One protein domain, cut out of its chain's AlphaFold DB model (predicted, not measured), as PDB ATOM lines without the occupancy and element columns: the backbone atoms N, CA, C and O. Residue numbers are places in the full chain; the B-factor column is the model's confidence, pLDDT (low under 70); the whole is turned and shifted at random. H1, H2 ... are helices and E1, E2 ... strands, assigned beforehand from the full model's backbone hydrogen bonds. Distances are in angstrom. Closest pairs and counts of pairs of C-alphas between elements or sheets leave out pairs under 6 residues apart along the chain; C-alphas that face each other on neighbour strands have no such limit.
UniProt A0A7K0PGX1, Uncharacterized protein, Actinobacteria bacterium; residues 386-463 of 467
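This is residues 386 to 463 of the 467 residues of an uncharacterized protein of Actinobacteria bacterium (UniProt A0A7K0PGX1). Two small three-stranded sheets, E1 E2 E6 and E3 E4 E5, lie face to face as a thin sandwich, with their strands at 32 degrees to each other. Beyond one end of the strands, the short helix H1 and the long loop of residues 396 to 408 extend the outline, while residues 453 to 463 form a tail after E6. The printed part has 78 residues, with one named helix and six named strands in the order E1 H1 E2 E3 E4 E5 E6; the class is mostly strand, although under half of the residues are in named elements. The sheet E1 E2 E6 is mixed and the sheet E3 E4 E5 is antiparallel. The whole is only just compact, close to loose, with a radius of gyration of the C-alphas of 13.5 A and a flat outline of 41 by 32 by 13 A.

E1, residues 386 to 389, begins at C-alpha 386 (128.152, 271.176, 232.250) and is 9.9 A long. H1 follows at residues 392 to 395, 5.5 A long. E2, residues 409 to 414, is 15.8 A long and begins at C-alpha 409 (135.069, 264.601, 225.049). E3 is residues 421 to 425, 13.9 A; E4 is residues 431 to 435, 12.2 A; E5 is residues 438 to 440, 6.6 A. E6, residues 447 to 452, is 16.3 A long and ends at C-alpha 452 (121.397, 263.908, 233.496).

E1 and E2 are antiparallel neighbours at 148 degrees, with N 387 and O 412 within hydrogen-bond range at 2.9 A. E2, the inner strand, is parallel to E6 at 22 degrees, with N 411 and O 448 at 2.8 A. The other sheet is a meander, each strand the antiparallel neighbour of the one before. In the hairpin E3 and E4, N 424 and O 432 are 2.9 A apart; in the hairpin E4 and E5, N 435 and O 438 are 2.8 A apart. Between the sheets of the sandwich, the closest C-alphas of E1 and E3 are those of Ile 386 and Ala 424, 5.7 A. Those of E5 and E6 are Trp 439 and Thr 449, 8.0 A. H1 is not on either sheet; it is too short for any O i to N i+4 pair, and its one O i to N i+3 pair is within range.

The C-alphas farthest apart are those of Ser 401 and His 419, 40.7 A. The printed part has no cut. The link H1 to E2 is long, with 13 residues. The mean pLDDT of the printed part is 85.7; residues 399 to 405, 455 and 457 to 463 are under 70.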
ATOM      1  N   ILE A 386     127.588 272.110 233.228       98.44
ATOM      2  CA  ILE A 386     128.152 271.176 232.250       98.44
ATOM      3  C   ILE A 386     129.465 270.642 232.827       98.44
ATOM      4  O   ILE A 386     130.354 271.423 233.163       98.44
ATOM      5  N   VAL A 387     129.591 269.321 232.931       98.25
ATOM      6  CA  VAL A 387     130.842 268.644 233.298       98.25
ATOM      7  C   VAL A 387     131.382 267.959 232.050       98.25
ATOM      8  O   VAL A 387     130.667 267.175 231.425       98.25
ATOM      9  N   VAL A 388     132.618 268.286 231.678       97.50
ATOM     10  CA  VAL A 388     133.292 267.716 230.507       97.50
ATOM     11  C   VAL A 388     134.293 266.665 230.963       97.50
ATOM     12  O   VAL A 388     135.163 266.964 231.778       97.50
ATOM     13  N   THR A 389     134.187 265.455 230.427       96.19
ATOM     14  CA  THR A 389     135.078 264.332 230.747       96.19
ATOM     15  C   THR A 389     135.590 263.653 229.486       96.19
ATOM     16  O   THR A 389     135.028 263.841 228.410       96.19
ATOM     17  N   HIS A 390     136.607 262.808 229.608       93.69
ATOM     18  CA  HIS A 390     136.872 261.784 228.599       93.69
ATOM     19  C   HIS A 390     135.905 260.595 228.758       93.69
ATOM     20  O   HIS A 390     135.400 260.352 229.862       93.69
ATOM     21  N   PRO A 391     135.619 259.830 227.688       90.62
ATOM     22  CA  PRO A 391     134.865 258.587 227.799       90.62
ATOM     23  C   PRO A 391     135.619 257.526 228.610       90.62
ATOM     24  O   PRO A 391     136.799 257.271 228.371       90.62
ATOM     25  N   ALA A 392     134.914 256.819 229.500       87.44
ATOM     26  CA  ALA A 392     135.500 255.775 230.348       87.44
ATOM     27  C   ALA A 392     136.249 254.690 229.549       87.44
ATOM     28  O   ALA A 392     137.356 254.291 229.903       87.44
ATOM     29  N   HIS A 393     135.667 254.231 228.437       86.75
ATOM     30  CA  HIS A 393     136.268 253.200 227.584       86.75
ATOM     31  C   HIS A 393     137.565 253.660 226.904       86.75
ATOM     32  O   HIS A 393     138.384 252.817 226.542       86.75
ATOM     33  N   HIS A 394     137.731 254.973 226.719       84.25
ATOM     34  CA  HIS A 394     138.918 255.553 226.115       84.25
ATOM     35  C   HIS A 394     140.072 255.531 227.121       84.25
ATOM     36  O   HIS A 394     141.109 254.929 226.862       84.25
ATOM     37  N   VAL A 395     139.851 256.079 228.319       86.69
ATOM     38  CA  VAL A 395     140.886 256.132 229.365       86.69
ATOM     39  C   VAL A 395     141.221 254.759 229.952       86.69
ATOM     40  O   VAL A 395     142.329 254.538 230.430       86.69
ATOM     41  N   ALA A 396     140.303 253.787 229.875       85.00
ATOM     42  CA  ALA A 396     140.507 252.449 230.433       85.00
ATOM     43  C   ALA A 396     141.657 251.651 229.804       85.00
ATOM     44  O   ALA A 396     142.108 250.674 230.409       85.00
ATOM     45  N   ARG A 397     142.113 252.044 228.609       77.50
ATOM     46  CA  ARG A 397     143.264 251.445 227.914       77.50
ATOM     47  C   ARG A 397     144.580 252.181 228.194       77.50
ATOM     48  O   ARG A 397     145.616 251.752 227.696       77.50
ATOM     49  N   GLY A 398     144.534 253.241 229.004       70.69
ATOM     50  CA  GLY A 398     145.589 254.240 229.120       70.69
ATOM     51  C   GLY A 398     145.508 255.252 227.977       70.69
ATOM     52  O   GLY A 398     145.193 254.892 226.844       70.69
ATOM     53  N   LEU A 399     145.800 256.520 228.276       64.50
ATOM     54  CA  LEU A 399     145.850 257.592 227.272       64.50
ATOM     55  C   LEU A 399     147.013 257.411 226.276       64.50
ATOM     56  O   LEU A 399     146.983 257.939 225.165       64.50
ATOM     57  N   GLY A 400     148.022 256.611 226.639       63.91
ATOM     58  CA  GLY A 400     149.203 256.389 225.809       63.91
ATOM     59  C   GLY A 400     149.930 257.704 225.518       63.91
ATOM     60  O   GLY A 400     150.013 258.572 226.378       63.91
ATOM     61  N   SER A 401     150.460 257.841 224.302       62.44
ATOM     62  CA  SER A 401     151.078 259.075 223.797       62.44
ATOM     63  C   SER A 401     150.153 259.849 222.849       62.44
ATOM     64  O   SER A 401     150.641 260.601 222.004       62.44
ATOM     65  N   ALA A 402     148.838 259.602 222.904       67.31
ATOM     66  CA  ALA A 402     147.887 260.328 222.072       67.31
ATOM     67  C   ALA A 402     147.893 261.817 222.463       67.31
ATOM     68  O   ALA A 402     147.834 262.119 223.654       67.31
ATOM     69  N   PRO A 403     147.959 262.746 221.494       66.88
ATOM     70  CA  PRO A 403     147.759 264.163 221.766       66.88
ATOM     71  C   PRO A 403     146.393 264.405 222.423       66.88
ATOM     72  O   PRO A 403     145.398 263.810 222.010       66.88
ATOM     73  N   ASP A 404     146.328 265.293 223.414       64.56
ATOM     74  CA  ASP A 404     145.092 265.582 224.164       64.56
ATOM     75  C   ASP A 404     143.912 266.023 223.275       64.56
ATOM     76  O   ASP A 404     142.752 265.794 223.614       64.56
ATOM     77  N   ASP A 405     144.182 266.671 222.140       66.69
ATOM     78  CA  ASP A 405     143.175 267.124 221.172       66.69
ATOM     79  C   ASP A 405     142.652 266.000 220.260       66.69
ATOM     80  O   ASP A 405     141.590 266.144 219.653       66.69
ATOM     81  N   ALA A 406     143.341 264.858 220.218       73.31
ATOM     82  CA  ALA A 406     142.883 263.642 219.550       73.31
ATOM     83  C   ALA A 406     141.951 262.792 220.434       73.31
ATOM     84  O   ALA A 406     141.398 261.791 219.967       73.31
ATOM     85  N   VAL A 407     141.776 263.168 221.707       81.88
ATOM     86  CA  VAL A 407     140.944 262.430 222.657       81.88
ATOM     87  C   VAL A 407     139.512 262.988 222.656       81.88
ATOM     88  O   VAL A 407     139.319 264.185 222.879       81.88
ATOM     89  N   PRO A 408     138.477 262.145 222.467       90.88
ATOM     90  CA  PRO A 408     137.089 262.592 222.497       90.88
ATOM     91  C   PRO A 408     136.672 263.122 223.875       90.88
ATOM     92  O   PRO A 408     137.157 262.683 224.926       90.88
ATOM     93  N   TYR A 409     135.695 264.024 223.865       94.88
ATOM     94  CA  TYR A 409     135.069 264.601 225.049       94.88
ATOM     95  C   TYR A 409     133.605 264.162 225.182       94.88
ATOM     96  O   TYR A 409     132.890 263.933 224.204       94.88
ATOM     97  N   VAL A 410     133.132 264.107 226.423       96.81
ATOM     98  CA  VAL A 410     131.724 263.950 226.788       96.81
ATOM     99  C   VAL A 410     131.313 265.166 227.607       96.81
ATOM    100  O   VAL A 410     131.768 265.343 228.735       96.81
ATOM    101  N   ALA A 411     130.442 266.008 227.061       98.00
ATOM    102  CA  ALA A 411     129.827 267.119 227.773       98.00
ATOM    103  C   ALA A 411     128.496 266.673 228.394       98.00
ATOM    104  O   ALA A 411     127.518 266.422 227.690       98.00
ATOM    105  N   THR A 412     128.441 266.590 229.722       98.00
ATOM    106  CA  THR A 412     127.231 266.186 230.452       98.00
ATOM    107  C   THR A 412     126.579 267.389 231.121       98.00
ATOM    108  O   THR A 412     127.184 267.997 232.002       98.00
ATOM    109  N   LEU A 413     125.340 267.719 230.743       98.00
ATOM    110  CA  LEU A 413     124.505 268.699 231.445       98.00
ATOM    111  C   LEU A 413     123.838 268.046 232.661       98.00
ATOM    112  O   LEU A 413     123.137 267.046 232.517       98.00
ATOM    113  N   TRP A 414     124.011 268.630 233.843       97.25
ATOM    114  CA  TRP A 414     123.454 268.132 235.103       97.25
ATOM    115  C   TRP A 414     122.243 268.954 235.533       97.25
ATOM    116  O   TRP A 414     122.378 269.962 236.223       97.25
ATOM    117  N   GLY A 415     121.051 268.516 235.131       94.94
ATOM    118  CA  GLY A 415     119.784 269.221 235.320       94.94
ATOM    119  C   GLY A 415     119.681 270.509 234.497       94.94
ATOM    120  O   GLY A 415     120.679 271.141 234.155       94.94
ATOM    121  N   GLU A 416     118.457 270.923 234.169       93.12
ATOM    122  CA  GLU A 416     118.268 272.138 233.372       93.12
ATOM    123  C   GLU A 416     118.640 273.404 234.161       93.12
ATOM    124  O   GLU A 416     118.177 273.576 235.287       93.12
ATOM    125  N   PRO A 417     119.434 274.329 233.602       94.06
ATOM    126  CA  PRO A 417     119.757 275.586 234.274       94.06
ATOM    127  C   PRO A 417     118.515 276.476 234.423       94.06
ATOM    128  O   PRO A 417     117.718 276.589 233.496       94.06
ATOM    129  N   GLU A 418     118.370 277.165 235.562       89.81
ATOM    130  CA  GLU A 418     117.178 277.981 235.876       89.81
ATOM    131  C   GLU A 418     116.921 279.100 234.850       89.81
ATOM    132  O   GLU A 418     115.777 279.401 234.528       89.81
ATOM    133  N   HIS A 419     117.983 279.671 234.276       92.88
ATOM    134  CA  HIS A 419     117.894 280.694 233.225       92.88
ATOM    135  C   HIS A 419     118.052 280.125 231.805       92.88
ATOM    136  O   HIS A 419     118.277 280.867 230.849       92.88
ATOM    137  N   GLY A 420     117.992 278.799 231.654       95.44
ATOM    138  CA  GLY A 420     118.120 278.121 230.367       95.44
ATOM    139  C   GLY A 420     119.529 278.147 229.766       95.44
ATOM    140  O   GLY A 420     119.677 277.780 228.605       95.44
ATOM    141  N   ARG A 421     120.563 278.565 230.511       97.44
ATOM    142  CA  ARG A 421     121.943 278.668 230.007       97.44
ATOM    143  C   ARG A 421     122.972 277.997 230.909       97.44
ATOM    144  O   ARG A 421     122.925 278.179 232.120       97.44
ATOM    145  N   ALA A 422     123.923 277.289 230.306       97.62
ATOM    146  CA  ALA A 422     125.103 276.743 230.976       97.62
ATOM    147  C   ALA A 422     126.347 276.891 230.088       97.62
ATOM    148  O   ALA A 422     126.241 276.889 228.860       97.62
ATOM    149  N   LEU A 423     127.521 277.021 230.709       97.50
ATOM    150  CA  LEU A 423     128.807 277.170 230.025       97.50
ATOM    151  C   LEU A 423     129.877 276.344 230.740       97.50
ATOM    152  O   LEU A 423     130.070 276.482 231.947       97.50
ATOM    153  N   ALA A 424     130.613 275.559 229.966       97.75
ATOM    154  CA  ALA A 424     131.898 274.987 230.336       97.75
ATOM    155  C   ALA A 424     132.936 275.328 229.259       97.75
ATOM    156  O   ALA A 424     132.605 275.862 228.200       97.75
ATOM    157  N   HIS A 425     134.200 275.028 229.537       96.56
ATOM    158  CA  HIS A 425     135.277 275.160 228.564       96.56
ATOM    159  C   HIS A 425     136.035 273.841 228.469       96.56
ATOM    160  O   HIS A 425     136.204 273.157 229.478       96.56
ATOM    161  N   LEU A 426     136.492 273.517 227.264       95.31
ATOM    162  CA  LEU A 426     137.494 272.486 227.028       95.31
ATOM    163  C   LEU A 426     138.872 272.951 227.551       95.31
ATOM    164  O   LEU A 426     139.039 274.141 227.857       95.31
ATOM    165  N   PRO A 427     139.868 272.050 227.671       91.88
ATOM    166  CA  PRO A 427     141.204 272.385 228.178       91.88
ATOM    167  C   PRO A 427     141.908 273.529 227.436       91.88
ATOM    168  O   PRO A 427     142.554 274.371 228.062       91.88
ATOM    169  N   ASP A 428     141.744 273.597 226.116       91.50
ATOM    170  CA  ASP A 428     142.282 274.652 225.247       91.50
ATOM    171  C   ASP A 428     141.535 275.995 225.401       91.50
ATOM    172  O   ASP A 428     142.028 277.067 225.035       91.50
ATOM    173  N   GLY A 429     140.353 275.958 226.019       93.56
ATOM    174  CA  GLY A 429     139.481 277.097 226.207       93.56
ATOM    175  C   GLY A 429     138.299 277.201 225.271       93.56
ATOM    176  O   GLY A 429     137.582 278.199 225.372       93.56
ATOM    177  N   ALA A 430     138.090 276.236 224.383       95.50
ATOM    178  CA  ALA A 430     136.946 276.240 223.499       95.50
ATOM    179  C   ALA A 430     135.641 276.103 224.316       95.50
ATOM    180  O   ALA A 430     135.558 275.277 225.229       95.50
ATOM    181  N   PRO A 431     134.618 276.936 224.061       97.38
ATOM    182  CA  PRO A 431     133.411 276.951 224.878       97.38
ATOM    183  C   PRO A 431     132.447 275.823 224.497       97.38
ATOM    184  O   PRO A 431     132.164 275.616 223.320       97.38
ATOM    185  N   VAL A 432     131.864 275.178 225.506       98.00
ATOM    186  CA  VAL A 432     130.751 274.229 225.381       98.00
ATOM    187  C   VAL A 432     129.539 274.846 226.068       98.00
ATOM    188  O   VAL A 432     129.582 275.108 227.274       98.00
ATOM    189  N   ARG A 433     128.466 275.116 225.318       98.25
ATOM    190  CA  ARG A 433     127.289 275.822 225.844       98.25
ATOM    191  C   ARG A 433     126.020 275.000 225.730       98.25
ATOM    192  O   ARG A 433     125.832 274.233 224.791       98.25
ATOM    193  N   TRP A 434     125.124 275.256 226.670       97.94
ATOM    194  CA  TRP A 434     123.715 274.910 226.578       97.94
ATOM    195  C   TRP A 434     122.909 276.201 226.580       97.94
ATOM    196  O   TRP A 434     123.103 277.033 227.468       97.94
ATOM    197  N   VAL A 435     122.024 276.379 225.602       97.56
ATOM    198  CA  VAL A 435     121.191 277.574 225.444       97.56
ATOM    199  C   VAL A 435     119.775 277.144 225.071       97.56
ATOM    200  O   VAL A 435     119.529 276.646 223.977       97.56
ATOM    201  N   HIS A 436     118.839 277.333 226.000       94.88
ATOM    202  CA  HIS A 436     117.398 277.128 225.826       94.88
ATOM    203  C   HIS A 436     117.038 275.796 225.138       94.88
ATOM    204  O   HIS A 436     116.312 275.773 224.147       94.88
ATOM    205  N   GLY A 437     117.562 274.679 225.657       94.25
ATOM    206  CA  GLY A 437     117.248 273.342 225.139       94.25
ATOM    207  C   GLY A 437     118.211 272.819 224.070       94.25
ATOM    208  O   GLY A 437     117.975 271.745 223.521       94.25
ATOM    209  N   ARG A 438     119.261 273.574 223.721       96.69
ATOM    210  CA  ARG A 438     120.171 273.242 222.614       96.69
ATOM    211  C   ARG A 438     121.633 273.315 223.035       96.69
ATOM    212  O   ARG A 438     122.021 274.210 223.783       96.69
ATOM    213  N   TRP A 439     122.440 272.397 222.509       98.12
ATOM    214  CA  TRP A 439     123.896 272.429 222.635       98.12
ATOM    215  C   TRP A 439     124.521 273.325 221.564       98.12
ATOM    216  O   TRP A 439     124.158 273.242 220.391       98.12
ATOM    217  N   GLU A 440     125.507 274.125 221.957       97.94
ATOM    218  CA  GLU A 440     126.431 274.801 221.046       97.94
ATOM    219  C   GLU A 440     127.843 274.295 221.352       97.94
ATOM    220  O   GLU A 440     128.396 274.556 222.427       97.94
ATOM    221  N   LEU A 441     128.406 273.527 220.418       97.62
ATOM    222  CA  LEU A 441     129.687 272.839 220.576       97.62
ATOM    223  C   LEU A 441     130.788 273.539 219.768       97.62
ATOM    224  O   LEU A 441     130.504 274.118 218.712       97.62
ATOM    225  N   PRO A 442     132.046 273.496 220.234       95.00
ATOM    226  CA  PRO A 442     133.155 274.073 219.495       95.00
ATOM    227  C   PRO A 442     133.451 273.262 218.228       95.00
ATOM    228  O   PRO A 442     133.311 272.041 218.198       95.00
ATOM    229  N   ARG A 443     133.879 273.947 217.161       91.88
ATOM    230  CA  ARG A 443     134.338 273.284 215.930       91.88
ATOM    231  C   ARG A 443     135.706 272.634 216.155       91.88
ATOM    232  O   ARG A 443     136.472 273.095 216.997       91.88
ATOM    233  N   GLY A 444     136.011 271.598 215.373       89.94
ATOM    234  CA  GLY A 444     137.317 270.926 215.396       89.94
ATOM    235  C   GLY A 444     137.553 270.011 216.600       89.94
ATOM    236  O   GLY A 444     138.671 269.554 216.777       89.94
ATOM    237  N   HIS A 445     136.523 269.743 217.404       92.12
ATOM    238  CA  HIS A 445     136.597 268.880 218.578       92.12
ATOM    239  C   HIS A 445     135.566 267.758 218.469       92.12
ATOM    240  O   HIS A 445     134.421 268.010 218.083       92.12
ATOM    241  N   ASP A 446     135.949 266.542 218.848       93.31
ATOM    242  CA  ASP A 446     135.007 265.435 219.010       93.31
ATOM    243  C   ASP A 446     134.344 265.541 220.389       93.31
ATOM    244  O   ASP A 446     134.939 265.206 221.415       93.31
ATOM    245  N   VAL A 447     133.130 266.096 220.423       95.69
ATOM    246  CA  VAL A 447     132.361 266.291 221.655       95.69
ATOM    247  C   VAL A 447     131.013 265.601 221.524       95.69
ATOM    248  O   VAL A 447     130.134 266.035 220.780       95.69
ATOM    249  N   THR A 448     130.821 264.557 222.318       96.31
ATOM    250  CA  THR A 448     129.514 263.929 222.525       96.31
ATOM    251  C   THR A 448     128.796 264.589 223.698       96.31
ATOM    252  O   THR A 448     129.428 265.127 224.608       96.31
ATOM    253  N   THR A 449     127.464 264.578 223.693       97.19
ATOM    254  CA  THR A 449     126.664 265.271 224.714       97.19
ATOM    255  C   THR A 449     125.725 264.326 225.441       97.19
ATOM    256  O   THR A 449     125.110 263.465 224.815       97.19
ATOM    257  N   ALA A 450     125.534 264.548 226.737       95.19
ATOM    258  CA  ALA A 450     124.567 263.834 227.562       95.19
ATOM    259  C   ALA A 450     123.810 264.803 228.479       95.19
ATOM    260  O   ALA A 450     124.317 265.863 228.842       95.19
ATOM    261  N   VAL A 451     122.599 264.430 228.893       93.56
ATOM    262  CA  VAL A 451     121.822 265.164 229.902       93.56
ATOM    263  C   VAL A 451     121.491 264.208 231.040       93.56
ATOM    264  O   VAL A 451     120.971 263.119 230.810       93.56
ATOM    265  N   ARG A 452     121.782 264.616 232.275       90.69
ATOM    266  CA  ARG A 452     121.397 263.908 233.496       90.69
ATOM    267  C   ARG A 452     120.374 264.727 234.260       90.69
ATOM    268  O   ARG A 452     120.697 265.774 234.814       90.69
ATOM    269  N   GLY A 453     119.132 264.254 234.256       78.81
ATOM    270  CA  GLY A 453     118.057 264.824 235.061       78.81
ATOM    271  C   GLY A 453     118.088 264.338 236.517       78.81
ATOM    272  O   GLY A 453     118.806 263.385 236.836       78.81
ATOM    273  N   PRO A 454     117.284 264.951 237.400       72.50
ATOM    274  CA  PRO A 454     117.037 264.424 238.739       72.50
ATOM    275  C   PRO A 454     116.528 262.976 238.678       72.50
ATOM    276  O   PRO A 454     115.683 262.645 237.850       72.50
ATOM    277  N   GLY A 455     117.053 262.109 239.542       69.06
ATOM    278  CA  GLY A 455     116.718 260.683 239.611       69.06
ATOM    279  C   GLY A 455     117.402 259.794 238.564       69.06
ATOM    280  O   GLY A 455     117.264 258.573 238.625       69.06
ATOM    281  N   ALA A 456     118.169 260.361 237.625       70.06
ATOM    282  CA  ALA A 456     118.976 259.579 236.693       70.06
ATOM    283  C   ALA A 456     120.233 259.048 237.406       70.06
ATOM    284  O   ALA A 456     121.245 259.743 237.523       70.06
ATOM    285  N   ALA A 457     120.166 257.812 237.903       62.06
ATOM    286  CA  ALA A 457     121.305 257.155 238.531       62.06
ATOM    287  C   ALA A 457     122.459 256.951 237.532       62.06
ATOM    288  O   ALA A 457     122.238 256.680 236.350       62.06
ATOM    289  N   THR A 458     123.707 257.003 238.015       61.56
ATOM    290  CA  THR A 458     124.863 256.587 237.201       61.56
ATOM    291  C   THR A 458     124.679 255.126 236.778       61.56
ATOM    292  O   THR A 458     124.531 254.292 237.684       61.56
ATOM    293  N   PRO A 459     124.705 254.790 235.470       49.75
ATOM    294  CA  PRO A 459     124.550 253.418 234.999       49.75
ATOM    295  C   PRO A 459     125.530 252.474 235.699       49.75
ATOM    296  O   PRO A 459     126.704 252.799 235.869       49.75
ATOM    297  N   ALA A 460     125.078 251.279 236.082       41.47
ATOM    298  CA  ALA A 460     125.944 250.275 236.708       41.47
ATOM    299  C   ALA A 460     127.143 249.878 235.816       41.47
ATOM    300  O   ALA A 460     128.168 249.434 236.328       41.47
ATOM    301  N   SER A 461     127.046 250.082 234.494       37.16
ATOM    302  CA  SER A 461     128.142 249.873 233.540       37.16
ATOM    303  C   SER A 461     129.346 250.788 233.772       37.16
ATOM    304  O   SER A 461     130.464 250.349 233.518       37.16
ATOM    305  N   ASP A 462     129.131 251.992 234.308       45.28
ATOM    306  CA  ASP A 462     130.197 252.948 234.648       45.28
ATOM    307  C   ASP A 462     130.754 252.712 236.062       45.28
ATOM    308  O   ASP A 462     131.814 253.222 236.405       45.28
ATOM    309  N   ARG A 463     130.060 251.912 236.887       45.03
ATOM    310  CA  ARG A 463     130.475 251.578 238.262       45.03
ATOM    311  C   ARG A 463     131.336 250.318 238.361       45.03
ATOM    312  O   ARG A 463     131.774 249.976 239.453       45.03
TER     313      ARG A 463